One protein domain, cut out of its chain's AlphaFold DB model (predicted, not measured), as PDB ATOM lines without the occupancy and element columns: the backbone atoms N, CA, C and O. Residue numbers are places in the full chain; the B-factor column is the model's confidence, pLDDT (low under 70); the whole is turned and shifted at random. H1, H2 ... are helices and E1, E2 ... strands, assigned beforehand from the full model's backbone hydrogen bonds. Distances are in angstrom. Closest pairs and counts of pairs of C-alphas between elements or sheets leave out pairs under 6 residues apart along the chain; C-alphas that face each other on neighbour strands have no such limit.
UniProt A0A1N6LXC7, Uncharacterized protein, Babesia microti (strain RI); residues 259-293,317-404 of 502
ATOM      1  N   LEU A 259      -2.365  33.760  92.341       59.19
ATOM      2  CA  LEU A 259      -3.624  34.133  91.685       59.19
ATOM      3  C   LEU A 259      -3.569  35.552  91.105       59.19
ATOM      4  O   LEU A 259      -3.994  35.761  89.976       59.19
ATOM      5  N   THR A 260      -2.962  36.490  91.831       60.59
ATOM      6  CA  THR A 260      -2.766  37.876  91.391       60.59
ATOM      7  C   THR A 260      -1.817  37.967  90.190       60.59
ATOM      8  O   THR A 260      -2.119  38.641  89.213       60.59
ATOM      9  N   GLU A 261      -0.706  37.226  90.208       65.62
ATOM     10  CA  GLU A 261       0.244  37.166  89.083       65.62
ATOM     11  C   GLU A 261      -0.403  36.548  87.835       65.62
ATOM     12  O   GLU A 261      -0.273  37.076  86.734       65.62
ATOM     13  N   VAL A 262      -1.161  35.461  88.015       68.44
ATOM     14  CA  VAL A 262      -1.921  34.801  86.945       68.44
ATOM     15  C   VAL A 262      -3.018  35.723  86.408       68.44
ATOM     16  O   VAL A 262      -3.245  35.747  85.203       68.44
ATOM     17  N   TYR A 263      -3.686  36.494  87.268       75.06
ATOM     18  CA  TYR A 263      -4.687  37.481  86.864       75.06
ATOM     19  C   TYR A 263      -4.062  38.575  85.992       75.06
ATOM     20  O   TYR A 263      -4.511  38.781  84.867       75.06
ATOM     21  N   PHE A 264      -2.978  39.207  86.453       75.50
ATOM     22  CA  PHE A 264      -2.273  40.231  85.677       75.50
ATOM     23  C   PHE A 264      -1.757  39.696  84.345       75.50
ATOM     24  O   PHE A 264      -1.817  40.391  83.335       75.50
ATOM     25  N   GLN A 265      -1.293  38.445  84.326       78.81
ATOM     26  CA  GLN A 265      -0.884  37.793  83.092       78.81
ATOM     27  C   GLN A 265      -2.076  37.567  82.158       78.81
ATOM     28  O   GLN A 265      -1.975  37.916  80.992       78.81
ATOM     29  N   LYS A 266      -3.218  37.061  82.635       78.75
ATOM     30  CA  LYS A 266      -4.420  36.839  81.805       78.75
ATOM     31  C   LYS A 266      -5.022  38.125  81.243       78.75
ATOM     32  O   LYS A 266      -5.484  38.130  80.113       78.75
ATOM     33  N   HIS A 267      -5.016  39.196  82.029       79.62
ATOM     34  CA  HIS A 267      -5.641  40.474  81.683       79.62
ATOM     35  C   HIS A 267      -4.641  41.513  81.164       79.62
ATOM     36  O   HIS A 267      -4.956  42.702  81.103       79.62
ATOM     37  N   ARG A 268      -3.431  41.081  80.779       82.38
ATOM     38  CA  ARG A 268      -2.320  41.960  80.393       82.38
ATOM     39  C   ARG A 268      -2.764  43.016  79.387       82.38
ATOM     40  O   ARG A 268      -2.600  44.200  79.654       82.38
ATOM     41  N   PHE A 269      -3.377  42.601  78.277       80.00
ATOM     42  CA  PHE A 269      -3.795  43.512  77.210       80.00
ATOM     43  C   PHE A 269      -4.875  44.505  77.642       80.00
ATOM     44  O   PHE A 269      -4.712  45.702  77.392       80.00
ATOM     45  N   GLY A 270      -5.921  44.032  78.325       78.94
ATOM     46  CA  GLY A 270      -7.002  44.884  78.821       78.94
ATOM     47  C   GLY A 270      -6.518  45.923  79.835       78.94
ATOM     48  O   GLY A 270      -7.005  47.049  79.829       78.94
ATOM     49  N   LEU A 271      -5.506  45.589  80.642       81.12
ATOM     50  CA  LEU A 271      -4.873  46.526  81.572       81.12
ATOM     51  C   LEU A 271      -3.958  47.545  80.870       81.12
ATOM     52  O   LEU A 271      -3.926  48.697  81.289       81.12
ATOM     53  N   THR A 272      -3.238  47.161  79.806       79.62
ATOM     54  CA  THR A 272      -2.352  48.098  79.073       79.62
ATOM     55  C   THR A 272      -3.094  49.135  78.236       79.62
ATOM     56  O   THR A 272      -2.670  50.285  78.209       79.62
ATOM     57  N   TYR A 273      -4.147  48.739  77.515       75.06
ATOM     58  CA  TYR A 273      -4.822  49.620  76.546       75.06
ATOM     59  C   TYR A 273      -6.211  50.080  77.003       75.06
ATOM     60  O   TYR A 273      -6.793  50.982  76.403       75.06
ATOM     61  N   GLY A 274      -6.736  49.488  78.077       80.38
ATOM     62  CA  GLY A 274      -8.140  49.597  78.452       80.38
ATOM     63  C   GLY A 274      -8.991  48.605  77.646       80.38
ATOM     64  O   GLY A 274      -8.799  48.475  76.435       80.38
ATOM     65  N   PRO A 275      -9.950  47.903  78.276       81.44
ATOM     66  CA  PRO A 275     -10.685  46.823  77.620       81.44
ATOM     67  C   PRO A 275     -11.523  47.311  76.427       81.44
ATOM     68  O   PRO A 275     -11.597  46.616  75.418       81.44
ATOM     69  N   LYS A 276     -12.055  48.541  76.477       83.19
ATOM     70  CA  LYS A 276     -12.843  49.147  75.387       83.19
ATOM     71  C   LYS A 276     -12.016  49.507  74.151       83.19
ATOM     72  O   LYS A 276     -12.543  49.487  73.044       83.19
ATOM     73  N   ASN A 277     -10.721  49.768  74.323       82.25
ATOM     74  CA  ASN A 277      -9.835  50.224  73.247       82.25
ATOM     75  C   ASN A 277      -9.029  49.075  72.623       82.25
ATOM     76  O   ASN A 277      -8.033  49.312  71.946       82.25
ATOM     77  N   LEU A 278      -9.396  47.816  72.878       82.38
ATOM     78  CA  LEU A 278      -8.674  46.665  72.329       82.38
ATOM     79  C   LEU A 278      -8.891  46.494  70.819       82.38
ATOM     80  O   LEU A 278      -7.995  45.997  70.128       82.38
ATOM     81  N   TYR A 279     -10.045  46.936  70.317       82.81
ATOM     82  CA  TYR A 279     -10.431  46.884  68.911       82.81
ATOM     83  C   TYR A 279     -10.844  48.265  68.410       82.81
ATOM     84  O   TYR A 279     -11.438  49.048  69.151       82.81
ATOM     85  N   TYR A 280     -10.539  48.542  67.146       82.88
ATOM     86  CA  TYR A 280     -10.853  49.803  66.483       82.88
ATOM     87  C   TYR A 280     -11.065  49.584  64.983       82.88
ATOM     88  O   TYR A 280     -10.662  48.557  64.425       82.88
ATOM     89  N   LEU A 281     -11.691  50.554  64.322       79.88
ATOM     90  CA  LEU A 281     -11.831  50.558  62.871       79.88
ATOM     91  C   LEU A 281     -10.660  51.319  62.238       79.88
ATOM     92  O   LEU A 281     -10.405  52.481  62.566       79.88
ATOM     93  N   SER A 282      -9.951  50.641  61.331       77.75
ATOM     94  CA  SER A 282      -8.983  51.253  60.405       77.75
ATOM     95  C   SER A 282      -9.684  52.334  59.568       77.75
ATOM     96  O   SER A 282     -10.893  52.214  59.355       77.75
ATOM     97  N   PRO A 283      -8.964  53.325  59.008       73.00
ATOM     98  CA  PRO A 283      -9.511  54.224  57.982       73.00
ATOM     99  C   PRO A 283     -10.232  53.487  56.833       73.00
ATOM    100  O   PRO A 283     -11.186  54.012  56.270       73.00
ATOM    101  N   ASP A 284      -9.858  52.235  56.556       77.06
ATOM    102  CA  ASP A 284     -10.483  51.361  55.547       77.06
ATOM    103  C   ASP A 284     -11.748  50.620  56.038       77.06
ATOM    104  O   ASP A 284     -12.179  49.650  55.416       77.06
ATOM    105  N   ASN A 285     -12.310  50.994  57.194       73.50
ATOM    106  CA  ASN A 285     -13.428  50.312  57.872       73.50
ATOM    107  C   ASN A 285     -13.190  48.827  58.214       73.50
ATOM    108  O   ASN A 285     -14.128  48.086  58.508       73.50
ATOM    109  N   GLN A 286     -11.935  48.380  58.232       78.00
ATOM    110  CA  GLN A 286     -11.573  47.039  58.689       78.00
ATOM    111  C   GLN A 286     -11.342  47.019  60.201       78.00
ATOM    112  O   GLN A 286     -10.657  47.890  60.744       78.00
ATOM    113  N   LEU A 287     -11.871  45.996  60.878       78.69
ATOM    114  CA  LEU A 287     -11.668  45.796  62.311       78.69
ATOM    115  C   LEU A 287     -10.218  45.365  62.581       78.69
ATOM    116  O   LEU A 287      -9.813  44.255  62.233       78.69
ATOM    117  N   LYS A 288      -9.446  46.231  63.238       81.19
ATOM    118  CA  LYS A 288      -8.079  45.949  63.691       81.19
ATOM    119  C   LYS A 288      -8.039  45.823  65.213       81.19
ATOM    120  O   LYS A 288      -8.936  46.271  65.925       81.19
ATOM    121  N   SER A 289      -7.006  45.150  65.715       79.88
ATOM    122  CA  SER A 289      -6.807  44.916  67.149       79.88
ATOM    123  C   SER A 289      -5.435  45.379  67.602       79.88
ATOM    124  O   SER A 289      -4.431  45.019  66.981       79.88
ATOM    125  N   ASN A 290      -5.389  46.015  68.767       74.44
ATOM    126  CA  ASN A 290      -4.151  46.463  69.408       74.44
ATOM    127  C   ASN A 290      -3.274  45.312  69.926       74.44
ATOM    128  O   ASN A 290      -2.108  45.508  70.255       74.44
ATOM    129  N   ILE A 291      -3.804  44.085  69.933       71.31
ATOM    130  CA  ILE A 291      -3.105  42.872  70.372       71.31
ATOM    131  C   ILE A 291      -1.876  42.569  69.491       71.31
ATOM    132  O   ILE A 291      -0.830  42.165  70.000       71.31
ATOM    133  N   ASN A 292      -1.966  42.836  68.183       65.88
ATOM    134  CA  ASN A 292      -0.908  42.513  67.219       65.88
ATOM    135  C   ASN A 292       0.323  43.432  67.340       65.88
ATOM    136  O   ASN A 292       1.395  43.066  66.872       65.88
ATOM    137  N   LEU A 293       0.189  44.601  67.980       61.59
ATOM    138  CA  LEU A 293       1.266  45.592  68.135       61.59
ATOM    139  C   LEU A 293       2.312  45.195  69.190       61.59
ATOM    140  O   LEU A 293       3.437  45.694  69.183       61.59
ATOM    141  N   GLY A 317      -7.074  55.550  64.520       65.06
ATOM    142  CA  GLY A 317      -8.268  54.794  64.158       65.06
ATOM    143  C   GLY A 317      -9.527  55.299  64.858       65.06
ATOM    144  O   GLY A 317      -9.453  56.012  65.861       65.06
ATOM    145  N   LYS A 318     -10.703  54.927  64.334       78.19
ATOM    146  CA  LYS A 318     -11.987  55.249  64.973       78.19
ATOM    147  C   LYS A 318     -12.280  54.205  66.053       78.19
ATOM    148  O   LYS A 318     -12.530  53.038  65.746       78.19
ATOM    149  N   TYR A 319     -12.241  54.634  67.311       81.81
ATOM    150  CA  TYR A 319     -12.647  53.827  68.461       81.81
ATOM    151  C   TYR A 319     -14.161  53.911  68.667       81.81
ATOM    152  O   TYR A 319     -14.787  54.919  68.335       81.81
ATOM    153  N   PHE A 320     -14.740  52.844  69.211       82.62
ATOM    154  CA  PHE A 320     -16.173  52.774  69.482       82.62
ATOM    155  C   PHE A 320     -16.543  53.677  70.660       82.62
ATOM    156  O   PHE A 320     -15.884  53.645  71.702       82.62
ATOM    157  N   THR A 321     -17.604  54.468  70.506       78.50
ATOM    158  CA  THR A 321     -18.101  55.374  71.556       78.50
ATOM    159  C   THR A 321     -19.386  54.868  72.206       78.50
ATOM    160  O   THR A 321     -19.666  55.227  73.350       78.50
ATOM    161  N   SER A 322     -20.133  53.990  71.531       80.06
ATOM    162  CA  SER A 322     -21.373  53.392  72.030       80.06
ATOM    163  C   SER A 322     -21.347  51.860  71.975       80.06
ATOM    164  O   SER A 322     -20.641  51.248  71.168       80.06
ATOM    165  N   ALA A 323     -22.152  51.229  72.836       75.94
ATOM    166  CA  ALA A 323     -22.317  49.776  72.843       75.94
ATOM    167  C   ALA A 323     -22.965  49.260  71.546       75.94
ATOM    168  O   ALA A 323     -22.620  48.175  71.091       75.94
ATOM    169  N   GLU A 324     -23.846  50.047  70.923       75.88
ATOM    170  CA  GLU A 324     -24.512  49.700  69.660       75.88
ATOM    171  C   GLU A 324     -23.522  49.594  68.493       75.88
ATOM    172  O   GLU A 324     -23.632  48.694  67.660       75.88
ATOM    173  N   GLU A 325     -22.509  50.464  68.456       79.06
ATOM    174  CA  GLU A 325     -21.444  50.392  67.454       79.06
ATOM    175  C   GLU A 325     -20.493  49.212  67.726       79.06
ATOM    176  O   GLU A 325     -20.159  48.454  66.809       79.06
ATOM    177  N   ALA A 326     -20.082  49.027  68.988       76.00
ATOM    178  CA  ALA A 326     -19.132  47.986  69.395       76.00
ATOM    179  C   ALA A 326     -19.704  46.558  69.308       76.00
ATOM    180  O   ALA A 326     -18.966  45.613  69.032       76.00
ATOM    181  N   LEU A 327     -21.012  46.398  69.531       78.44
ATOM    182  CA  LEU A 327     -21.744  45.128  69.444       78.44
ATOM    183  C   LEU A 327     -22.514  44.988  68.122       78.44
ATOM    184  O   LEU A 327     -23.416  44.159  68.006       78.44
ATOM    185  N   SER A 328     -22.157  45.781  67.111       80.81
ATOM    186  CA  SER A 328     -22.738  45.660  65.778       80.81
ATOM    187  C   SER A 328     -22.466  44.280  65.166       80.81
ATOM    188  O   SER A 328     -21.452  43.624  65.431       80.81
ATOM    189  N   SER A 329     -23.380  43.826  64.307       73.19
ATOM    190  CA  SER A 329     -23.315  42.498  63.684       73.19
ATOM    191  C   SER A 329     -22.023  42.262  62.893       73.19
ATOM    192  O   SER A 329     -21.512  41.145  62.878       73.19
ATOM    193  N   THR A 330     -21.456  43.306  62.286       77.44
ATOM    194  CA  THR A 330     -20.190  43.250  61.540       77.44
ATOM    195  C   THR A 330     -18.987  43.037  62.457       77.44
ATOM    196  O   THR A 330     -18.111  42.225  62.152       77.44
ATOM    197  N   VAL A 331     -18.943  43.720  63.603       77.44
ATOM    198  CA  VAL A 331     -17.875  43.566  64.601       77.44
ATOM    199  C   VAL A 331     -17.950  42.186  65.240       77.44
ATOM    200  O   VAL A 331     -16.940  41.482  65.304       77.44
ATOM    201  N   LEU A 332     -19.152  41.759  65.636       77.62
ATOM    202  CA  LEU A 332     -19.367  40.429  66.198       77.62
ATOM    203  C   LEU A 332     -18.978  39.331  65.208       77.62
ATOM    204  O   LEU A 332     -18.284  38.400  65.605       77.62
ATOM    205  N   TYR A 333     -19.339  39.450  63.926       77.94
ATOM    206  CA  TYR A 333     -18.967  38.469  62.903       77.94
ATOM    207  C   TYR A 333     -17.444  38.318  62.762       77.94
ATOM    208  O   TYR A 333     -16.928  37.202  62.779       77.94
ATOM    209  N   ASN A 334     -16.706  39.432  62.738       79.62
ATOM    210  CA  ASN A 334     -15.242  39.412  62.692       79.62
ATOM    211  C   ASN A 334     -14.615  38.786  63.951       79.62
ATOM    212  O   ASN A 334     -13.627  38.055  63.857       79.62
ATOM    213  N   ILE A 335     -15.183  39.041  65.136       80.75
ATOM    214  CA  ILE A 335     -14.747  38.398  66.387       80.75
ATOM    215  C   ILE A 335     -15.030  36.889  66.342       80.75
ATOM    216  O   ILE A 335     -14.166  36.093  66.715       80.75
ATOM    217  N   CYS A 336     -16.201  36.485  65.844       77.69
ATOM    218  CA  CYS A 336     -16.578  35.081  65.681       77.69
ATOM    219  C   CYS A 336     -15.624  34.348  64.735       77.69
ATOM    220  O   CYS A 336     -15.168  33.251  65.053       77.69
ATOM    221  N   ASP A 337     -15.277  34.953  63.600       79.12
ATOM    222  CA  ASP A 337     -14.323  34.369  62.654       79.12
ATOM    223  C   ASP A 337     -12.926  34.234  63.266       79.12
ATOM    224  O   ASP A 337     -12.267  33.209  63.092       79.12
ATOM    225  N   ARG A 338     -12.510  35.193  64.097       79.06
ATOM    226  CA  ARG A 338     -11.282  35.076  64.893       79.06
ATOM    227  C   ARG A 338     -11.323  33.906  65.875       79.06
ATOM    228  O   ARG A 338     -10.357  33.154  65.968       79.06
ATOM    229  N   LEU A 339     -12.438  33.708  66.579       79.12
ATOM    230  CA  LEU A 339     -12.617  32.567  67.486       79.12
ATOM    231  C   LEU A 339     -12.641  31.221  66.742       79.12
ATOM    232  O   LEU A 339     -12.176  30.220  67.291       79.12
ATOM    233  N   LYS A 340     -13.122  31.187  65.491       79.94
ATOM    234  CA  LYS A 340     -13.015  30.005  64.619       79.94
ATOM    235  C   LYS A 340     -11.562  29.718  64.235       79.94
ATOM    236  O   LYS A 340     -11.141  28.572  64.342       79.94
ATOM    237  N   VAL A 341     -10.789  30.739  63.848       82.75
ATOM    238  CA  VAL A 341      -9.349  30.596  63.536       82.75
ATOM    239  C   VAL A 341      -8.569  30.079  64.749       82.75
ATOM    240  O   VAL A 341      -7.677  29.252  64.600       82.75
ATOM    241  N   LEU A 342      -8.951  30.500  65.957       80.75
ATOM    242  CA  LEU A 342      -8.369  30.022  67.217       80.75
ATOM    243  C   LEU A 342      -8.891  28.638  67.662       80.75
ATOM    244  O   LEU A 342      -8.544  28.173  68.749       80.75
ATOM    245  N   GLU A 343      -9.723  27.979  66.848       80.50
ATOM    246  CA  GLU A 343     -10.334  26.663  67.092       80.50
ATOM    247  C   GLU A 343     -11.245  26.584  68.330       80.50
ATOM    248  O   GLU A 343     -11.519  25.492  68.844       80.50
ATOM    249  N   PHE A 344     -11.725  27.727  68.826       71.38
ATOM    250  CA  PHE A 344     -12.667  27.775  69.947       71.38
ATOM    251  C   PHE A 344     -14.076  27.395  69.527       71.38
ATOM    252  O   PHE A 344     -14.809  26.804  70.320       71.38
ATOM    253  N   TRP A 345     -14.441  27.709  68.286       71.94
ATOM    254  CA  TRP A 345     -15.719  27.350  67.693       71.94
ATOM    255  C   TRP A 345     -15.499  26.389  66.536       71.94
ATOM    256  O   TRP A 345     -14.707  26.657  65.634       71.94
ATOM    257  N   LYS A 346     -16.235  25.280  66.555       66.00
ATOM    258  CA  LYS A 346     -16.344  24.368  65.423       66.00
ATOM    259  C   LYS A 346     -17.747  24.487  64.854       66.00
ATOM    260  O   LYS A 346     -18.728  24.365  65.583       66.00
ATOM    261  N   PHE A 347     -17.828  24.761  63.557       59.81
ATOM    262  CA  PHE A 347     -19.079  24.631  62.827       59.81
ATOM    263  C   PHE A 347     -19.219  23.175  62.425       59.81
ATOM    264  O   PHE A 347     -18.420  22.680  61.629       59.81
ATOM    265  N   ASP A 348     -20.203  22.495  63.000       53.66
ATOM    266  CA  ASP A 348     -20.521  21.146  62.576       53.66
ATOM    267  C   ASP A 348     -21.430  21.244  61.345       53.66
ATOM    268  O   ASP A 348     -22.573  21.708  61.411       53.66
ATOM    269  N   THR A 349     -20.885  20.893  60.180       53.31
ATOM    270  CA  THR A 349     -21.571  21.048  58.888       53.31
ATOM    271  C   THR A 349     -22.805  20.151  58.778       53.31
ATOM    272  O   THR A 349     -23.685  20.441  57.970       53.31
ATOM    273  N   GLY A 350     -22.900  19.106  59.608       54.88
ATOM    274  CA  GLY A 350     -24.031  18.178  59.638       54.88
ATOM    275  C   GLY A 350     -25.239  18.650  60.454       54.88
ATOM    276  O   GLY A 350     -26.367  18.334  60.088       54.88
ATOM    277  N   THR A 351     -25.039  19.410  61.537       49.88
ATOM    278  CA  THR A 351     -26.118  19.777  62.482       49.88
ATOM    279  C   THR A 351     -26.486  21.258  62.451       49.88
ATOM    280  O   THR A 351     -27.441  21.654  63.114       49.88
ATOM    281  N   GLN A 352     -25.755  22.089  61.691       52.12
ATOM    282  CA  GLN A 352     -25.887  23.555  61.696       52.12
ATOM    283  C   GLN A 352     -25.742  24.177  63.099       52.12
ATOM    284  O   GLN A 352     -26.168  25.308  63.326       52.12
ATOM    285  N   GLN A 353     -25.122  23.459  64.041       50.81
ATOM    286  CA  GLN A 353     -24.869  23.942  65.392       50.81
ATOM    287  C   GLN A 353     -23.411  24.381  65.540       50.81
ATOM    288  O   GLN A 353     -22.469  23.708  65.113       50.81
ATOM    289  N   THR A 354     -23.219  25.537  66.170       58.50
ATOM    290  CA  THR A 354     -21.913  25.993  66.645       58.50
ATOM    291  C   THR A 354     -21.551  25.235  67.916       58.50
ATOM    292  O   THR A 354     -22.165  25.454  68.959       58.50
ATOM    293  N   LEU A 355     -20.541  24.368  67.848       62.84
ATOM    294  CA  LEU A 355     -20.036  23.636  69.008       62.84
ATOM    295  C   LEU A 355     -18.829  24.367  69.604       62.84
ATOM    296  O   LEU A 355     -17.866  24.701  68.905       62.84
ATOM    297  N   ILE A 356     -18.865  24.597  70.917       67.50
ATOM    298  CA  ILE A 356     -17.746  25.182  71.662       67.50
ATOM    299  C   ILE A 356     -16.714  24.089  71.945       67.50
ATOM    300  O   ILE A 356     -17.020  23.046  72.521       67.50
ATOM    301  N   ASN A 357     -15.459  24.343  71.587       71.12
ATOM    302  CA  ASN A 357     -14.349  23.443  71.861       71.12
ATOM    303  C   ASN A 357     -13.874  23.592  73.315       71.12
ATOM    304  O   ASN A 357     -12.905  24.290  73.621       71.12
ATOM    305  N   VAL A 358     -14.565  22.902  74.223       68.12
ATOM    306  CA  VAL A 358     -14.291  22.931  75.668       68.12
ATOM    307  C   VAL A 358     -12.838  22.538  75.988       68.12
ATOM    308  O   VAL A 358     -12.220  23.127  76.874       68.12
ATOM    309  N   ALA A 359     -12.242  21.613  75.229       66.62
ATOM    310  CA  ALA A 359     -10.846  21.210  75.412       66.62
ATOM    311  C   ALA A 359      -9.863  22.365  75.141       66.62
ATOM    312  O   ALA A 359      -8.901  22.551  75.894       66.62
ATOM    313  N   LYS A 360     -10.126  23.188  74.117       74.12
ATOM    314  CA  LYS A 360      -9.319  24.383  73.828       74.12
ATOM    315  C   LYS A 360      -9.477  25.437  74.930       74.12
ATOM    316  O   LYS A 360      -8.471  26.002  75.355       74.12
ATOM    317  N   CYS A 361     -10.681  25.609  75.488       67.19
ATOM    318  CA  CYS A 361     -10.913  26.465  76.663       67.19
ATOM    319  C   CYS A 361     -10.096  26.023  77.891       67.19
ATOM    320  O   CYS A 361      -9.524  26.853  78.601       67.19
ATOM    321  N   TYR A 362      -9.997  24.716  78.143       63.94
ATOM    322  CA  TYR A 362      -9.144  24.194  79.214       63.94
ATOM    323  C   TYR A 362      -7.657  24.434  78.937       63.94
ATOM    324  O   TYR A 362      -6.915  24.848  79.833       63.94
ATOM    325  N   HIS A 363      -7.221  24.228  77.694       68.00
ATOM    326  CA  HIS A 363      -5.835  24.445  77.297       68.00
ATOM    327  C   HIS A 363      -5.402  25.907  77.486       68.00
ATOM    328  O   HIS A 363      -4.324  26.157  78.026       68.00
ATOM    329  N   THR A 364      -6.244  26.884  77.135       70.75
ATOM    330  CA  THR A 364      -5.934  28.315  77.326       70.75
ATOM    331  C   THR A 364      -6.027  28.785  78.775       70.75
ATOM    332  O   THR A 364      -5.392  29.768  79.169       70.75
ATOM    333  N   LYS A 365      -6.757  28.053  79.625       65.94
ATOM    334  CA  LYS A 365      -6.730  28.266  81.078       65.94
ATOM    335  C   LYS A 365      -5.382  27.874  81.687       65.94
ATOM    336  O   LYS A 365      -4.900  28.583  82.573       65.94
ATOM    337  N   LEU A 366      -4.793  26.768  81.224       65.88
ATOM    338  CA  LEU A 366      -3.509  26.243  81.705       65.88
ATOM    339  C   LEU A 366      -2.319  27.000  81.106       65.88
ATOM    340  O   LEU A 366      -1.425  27.419  81.836       65.88
ATOM    341  N   ASN A 367      -2.347  27.233  79.795       75.69
ATOM    342  CA  ASN A 367      -1.281  27.878  79.032       75.69
ATOM    343  C   ASN A 367      -1.592  29.353  78.770       75.69
ATOM    344  O   ASN A 367      -1.457  29.855  77.660       75.69
ATOM    345  N   TYR A 368      -2.002  30.060  79.820       73.19
ATOM    346  CA  TYR A 368      -2.532  31.415  79.710       73.19
ATOM    347  C   TYR A 368      -1.520  32.445  79.173       73.19
ATOM    348  O   TYR A 368      -1.940  33.510  78.747       73.19
ATOM    349  N   ASN A 369      -0.218  32.143  79.154       75.81
ATOM    350  CA  ASN A 369       0.831  33.013  78.607       75.81
ATOM    351  C   ASN A 369       1.041  32.883  77.087       75.81
ATOM    352  O   ASN A 369       1.875  33.603  76.544       75.81
ATOM    353  N   THR A 370       0.353  31.969  76.395       81.31
ATOM    354  CA  THR A 370       0.486  31.853  74.934       81.31
ATOM    355  C   THR A 370      -0.245  32.980  74.215       81.31
ATOM    356  O   THR A 370      -1.237  33.503  74.724       81.31
ATOM    357  N   GLN A 371       0.213  33.312  73.005       81.75
ATOM    358  CA  GLN A 371      -0.413  34.339  72.175       81.75
ATOM    359  C   GLN A 371      -1.906  34.082  71.960       81.75
ATOM    360  O   GLN A 371      -2.722  34.950  72.254       81.75
ATOM    361  N   GLU A 372      -2.259  32.856  71.567       82.12
ATOM    362  CA  GLU A 372      -3.651  32.431  71.391       82.12
ATOM    363  C   GLU A 372      -4.492  32.665  72.654       82.12
ATOM    364  O   GLU A 372      -5.592  33.204  72.586       82.12
ATOM    365  N   SER A 373      -3.974  32.300  73.832       78.94
ATOM    366  CA  SER A 373      -4.710  32.465  75.089       78.94
ATOM    367  C   SER A 373      -4.915  33.934  75.434       78.94
ATOM    368  O   SER A 373      -5.991  34.324  75.879       78.94
ATOM    369  N   GLN A 374      -3.890  34.757  75.219       83.19
ATOM    370  CA  GLN A 374      -3.952  36.187  75.482       83.19
ATOM    371  C   GLN A 374      -4.918  36.909  74.533       83.19
ATOM    372  O   GLN A 374      -5.642  37.802  74.967       83.19
ATOM    373  N   GLU A 375      -4.979  36.495  73.264       83.75
ATOM    374  CA  GLU A 375      -5.975  36.983  72.305       83.75
ATOM    375  C   GLU A 375      -7.403  36.666  72.765       83.75
ATOM    376  O   GLU A 375      -8.272  37.535  72.732       83.75
ATOM    377  N   VAL A 376      -7.640  35.463  73.289       83.25
ATOM    378  CA  VAL A 376      -8.954  35.056  73.817       83.25
ATOM    379  C   VAL A 376      -9.351  35.872  75.047       83.25
ATOM    380  O   VAL A 376     -10.492  36.326  75.146       83.25
ATOM    381  N   TYR A 377      -8.423  36.097  75.985       81.25
ATOM    382  CA  TYR A 377      -8.704  36.936  77.154       81.25
ATOM    383  C   TYR A 377      -8.965  38.397  76.767       81.25
ATOM    384  O   TYR A 377      -9.835  39.029  77.364       81.25
ATOM    385  N   ALA A 378      -8.285  38.913  75.740       83.75
ATOM    386  CA  ALA A 378      -8.538  40.247  75.206       83.75
ATOM    387  C   ALA A 378      -9.917  40.355  74.529       83.75
ATOM    388  O   ALA A 378     -10.638  41.318  74.786       83.75
ATOM    389  N   ILE A 379     -10.327  39.356  73.733       83.12
ATOM    390  CA  ILE A 379     -11.682  39.288  73.151       83.12
ATOM    391  C   ILE A 379     -12.738  39.328  74.257       83.12
ATOM    392  O   ILE A 379     -13.692  40.102  74.179       83.12
ATOM    393  N   ARG A 380     -12.552  38.522  75.309       81.56
ATOM    394  CA  ARG A 380     -13.456  38.511  76.462       81.56
ATOM    395  C   ARG A 380     -13.535  39.884  77.117       81.56
ATOM    396  O   ARG A 380     -14.636  40.382  77.321       81.56
ATOM    397  N   ASP A 381     -12.392  40.461  77.479       80.50
ATOM    398  CA  ASP A 381     -12.350  41.722  78.220       80.50
ATOM    399  C   ASP A 381     -12.996  42.857  77.412       80.50
ATOM    400  O   ASP A 381     -13.742  43.656  77.978       80.50
ATOM    401  N   PHE A 382     -12.790  42.872  76.089       84.00
ATOM    402  CA  PHE A 382     -13.466  43.789  75.173       84.00
ATOM    403  C   PHE A 382     -14.987  43.613  75.213       84.00
ATOM    404  O   PHE A 382     -15.697  44.564  75.538       84.00
ATOM    405  N   LEU A 383     -15.494  42.401  74.957       78.25
ATOM    406  CA  LEU A 383     -16.937  42.133  74.941       78.25
ATOM    407  C   LEU A 383     -17.594  42.453  76.288       78.25
ATOM    408  O   LEU A 383     -18.652  43.073  76.333       78.25
ATOM    409  N   PHE A 384     -16.954  42.071  77.392       75.25
ATOM    410  CA  PHE A 384     -17.484  42.292  78.737       75.25
ATOM    411  C   PHE A 384     -17.551  43.768  79.105       75.25
ATOM    412  O   PHE A 384     -18.528  44.182  79.719       75.25
ATOM    413  N   SER A 385     -16.584  44.572  78.660       80.94
ATOM    414  CA  SER A 385     -16.612  46.020  78.887       80.94
ATOM    415  C   SER A 385     -17.747  46.754  78.168       80.94
ATOM    416  O   SER A 385     -18.080  47.877  78.552       80.94
ATOM    417  N   TRP A 386     -18.336  46.138  77.136       81.00
ATOM    418  CA  TRP A 386     -19.481  46.680  76.400       81.00
ATOM    419  C   TRP A 386     -20.815  46.058  76.823       81.00
ATOM    420  O   TRP A 386     -21.821  46.760  76.829       81.00
ATOM    421  N   LEU A 387     -20.832  44.778  77.213       73.88
ATOM    422  CA  LEU A 387     -22.029  44.090  77.718       73.88
ATOM    423  C   LEU A 387     -22.404  44.517  79.142       73.88
ATOM    424  O   LEU A 387     -23.585  44.590  79.468       73.88
ATOM    425  N   TYR A 388     -21.407  44.794  79.982       72.94
ATOM    426  CA  TYR A 388     -21.595  45.155  81.383       72.94
ATOM    427  C   TYR A 388     -20.928  46.512  81.646       72.94
ATOM    428  O   TYR A 388     -19.701  46.577  81.735       72.94
ATOM    429  N   PRO A 389     -21.702  47.606  81.775       72.56
ATOM    430  CA  PRO A 389     -21.158  48.953  81.973       72.56
ATOM    431  C   PRO A 389     -20.262  49.075  83.213       72.56
ATOM    432  O   PRO A 389     -19.283  49.819  83.188       72.56
ATOM    433  N   ASP A 390     -20.563  48.291  84.251       72.50
ATOM    434  CA  ASP A 390     -19.833  48.258  85.522       72.50
ATOM    435  C   ASP A 390     -18.588  47.351  85.483       72.50
ATOM    436  O   ASP A 390     -17.875  47.218  86.479       72.50
ATOM    437  N   TYR A 391     -18.304  46.700  84.347       75.44
ATOM    438  CA  TYR A 391     -17.119  45.861  84.201       75.44
ATOM    439  C   TYR A 391     -15.858  46.720  84.144       75.44
ATOM    440  O   TYR A 391     -15.479  47.279  83.111       75.44
ATOM    441  N   ILE A 392     -15.173  46.776  85.278       74.44
ATOM    442  CA  ILE A 392     -13.866  47.401  85.424       74.44
ATOM    443  C   ILE A 392     -12.861  46.284  85.674       74.44
ATOM    444  O   ILE A 392     -13.099  45.396  86.488       74.44
ATOM    445  N   LEU A 393     -11.728  46.325  84.973       75.94
ATOM    446  CA  LEU A 393     -10.590  45.474  85.301       75.94
ATOM    447  C   LEU A 393      -9.877  46.080  86.512       75.94
ATOM    448  O   LEU A 393      -9.253  47.131  86.343       75.94
ATOM    449  N   PRO A 394      -9.924  45.461  87.707       69.75
ATOM    450  CA  PRO A 394      -9.166  45.953  88.845       69.75
ATOM    451  C   PRO A 394      -7.678  46.036  88.491       69.75
ATOM    452  O   PRO A 394      -7.030  45.037  88.177       69.75
ATOM    453  N   GLN A 395      -7.169  47.269  88.487       66.06
ATOM    454  CA  GLN A 395      -5.766  47.599  88.215       66.06
ATOM    455  C   GLN A 395      -4.953  47.624  89.507       66.06
ATOM    456  O   GLN A 395      -3.746  47.375  89.511       66.06
ATOM    457  N   SER A 396      -5.630  47.926  90.617       57.62
ATOM    458  CA  SER A 396      -5.022  47.986  91.929       57.62
ATOM    459  C   SER A 396      -4.654  46.583  92.380       57.62
ATOM    460  O   SER A 396      -5.513  45.732  92.628       57.62
ATOM    461  N   ILE A 397      -3.349  46.369  92.552       52.16
ATOM    462  CA  ILE A 397      -2.819  45.188  93.229       52.16
ATOM    463  C   ILE A 397      -3.552  45.011  94.569       52.16
ATOM    464  O   ILE A 397      -3.923  43.895  94.896       52.16
ATOM    465  N   TYR A 398      -3.870  46.095  95.285       41.47
ATOM    466  CA  TYR A 398      -4.546  46.046  96.582       41.47
ATOM    467  C   TYR A 398      -6.001  45.535  96.524       41.47
ATOM    468  O   TYR A 398      -6.408  44.802  97.423       41.47
ATOM    469  N   GLU A 399      -6.774  45.848  95.479       53.97
ATOM    470  CA  GLU A 399      -8.153  45.338  95.292       53.97
ATOM    471  C   GLU A 399      -8.154  43.843  94.927       53.97
ATOM    472  O   GLU A 399      -8.935  43.046  95.449       53.97
ATOM    473  N   LEU A 400      -7.195  43.427  94.095       52.38
ATOM    474  CA  LEU A 400      -6.947  42.015  93.776       52.38
ATOM    475  C   LEU A 400      -6.341  41.243  94.959       52.38
ATOM    476  O   LEU A 400      -6.475  40.025  95.074       52.38
ATOM    477  N   GLU A 401      -5.637  41.941  95.847       46.09
ATOM    478  CA  GLU A 401      -5.030  41.372  97.047       46.09
ATOM    479  C   GLU A 401      -6.032  41.166  98.179       46.09
ATOM    480  O   GLU A 401      -5.869  40.200  98.930       46.09
ATOM    481  N   GLN A 402      -7.068  42.009  98.275       46.25
ATOM    482  CA  GLN A 402      -8.197  41.810  99.188       46.25
ATOM    483  C   GLN A 402      -8.974  40.528  98.871       46.25
ATOM    484  O   GLN A 402      -9.505  39.909  99.790       46.25
ATOM    485  N   SER A 403      -8.995  40.089  97.607       45.16
ATOM    486  CA  SER A 403      -9.763  38.914  97.198       45.16
ATOM    487  C   SER A 403      -9.057  37.579  97.486       45.16
ATOM    488  O   SER A 403      -9.690  36.728  98.096       45.16
ATOM    489  N   VAL A 404      -7.779  37.325  97.133       54.59
ATOM    490  CA  VAL A 404      -7.159  35.987  97.401       54.59
ATOM    491  C   VAL A 404      -5.605  35.943  97.417       54.59
ATOM    492  O   VAL A 404      -5.005  34.949  96.995       54.59
TER     493      VAL A 404
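This is residues 259 to 293 and 317 to 404 of the 502 residues of an uncharacterized protein of Babesia microti (strain RI) (UniProt A0A1N6LXC7). The longest helix, H6, runs through the middle of the model, with H4 beside it across a gap and running the opposite way, and H2 packed on its other side. A small strand hairpin lies near each end of H4, E1 and E2 at one and E3 and E4 at the other, where the tip, residues 348 to 353, sticks out; H1 and H7 pair at the far end of the long axis. The 123 printed residues hold seven named helices and four named strands, in the order H1 H2 E1 E2 H3 H4 E3 E4 H5 H6 H7, mostly helix, with two antiparallel sheets of two strands, E1 - E2 and E3 - E4. The whole is compact, with a radius of gyration of the C-alphas of 15.5 A and spans of 48 by 36 by 26 A.

E1, residues 279 to 281, and E2, residues 287 to 289, form a hairpin, with N 280 and O 288 within hydrogen-bond range at 3.0 A. The C-alpha of Leu 287 is 7.0 A from that of Val 331 in H4, residues 329 to 341, their closest pair. E3, residues 345 to 347, and E4, residues 354 to 356, form the other hairpin, with N 346 and O 355 within hydrogen-bond range at 2.9 A. E3 and H4 come closest at the C-alphas of Trp 345 and Leu 339, 6.1 A apart. H4 is close but not clearly touching to H6, residues 371 to 387, at a shallow tilt of 24 degrees, opposite ways; the closest C-alphas are those of Ile 335 and Ile 379, 7.5 A apart. H6 is the hub, touching three helices. H2, residues 268 to 273, touches it at a steep tilt of 54 degrees, the same way, closest at the C-alphas of Gly 270 and Ala 378, 6.1 A. H3, residues 323 to 326, only just touches residues 386 to 387 of H6, with 3 pairs of C-alphas within 8 A, closest at Ala 323 and Trp 386, 5.5 A. H5, residues 358 to 366, only just touches residues 372 to 373 of H6, only at the corner, with 3 pairs within 8 A, closest at the C-alphas of Thr 364 and Ser 373, 4.9 A. H1, residues 259 to 266, touches H7, residues 397 to 404, at a steep tilt of 60 degrees, opposite ways, with the C-alphas of Thr 260 and Leu 400 closest at 6.3 A. H6 and H7 are apart. Every O i to N i+4 pair is within hydrogen-bond range in H1, H2, H4, H5 and H6, 2 of 4 in H7, and H3 is too short for one.

H1 begins at C-alpha 259, (-3.624, 34.133, 91.685). H6 is 24.4 A long from C-alpha 371, (-0.413, 34.339, 72.175), to C-alpha 387; H4 is 18.4 A, H5 12.8 A, H7 11.0 A and H1 10.3 A long. H7 ends at C-alpha 404, (-7.159, 35.987, 97.401).

The C-alphas farthest apart are those of Gly 350 and Tyr 398, at 50.2 A. Residues 294 to 316 are not printed; C-alphas 293 and 317 are 13.8 A apart across that cut, in the link from E2 to H3. Of the links printed whole, E3 to E4 and H6 to H7 are short and the others tight. The mean pLDDT of the printed part is 72.7; 36 residues are under 70, among them residues 346 to 356 and 394 to 404.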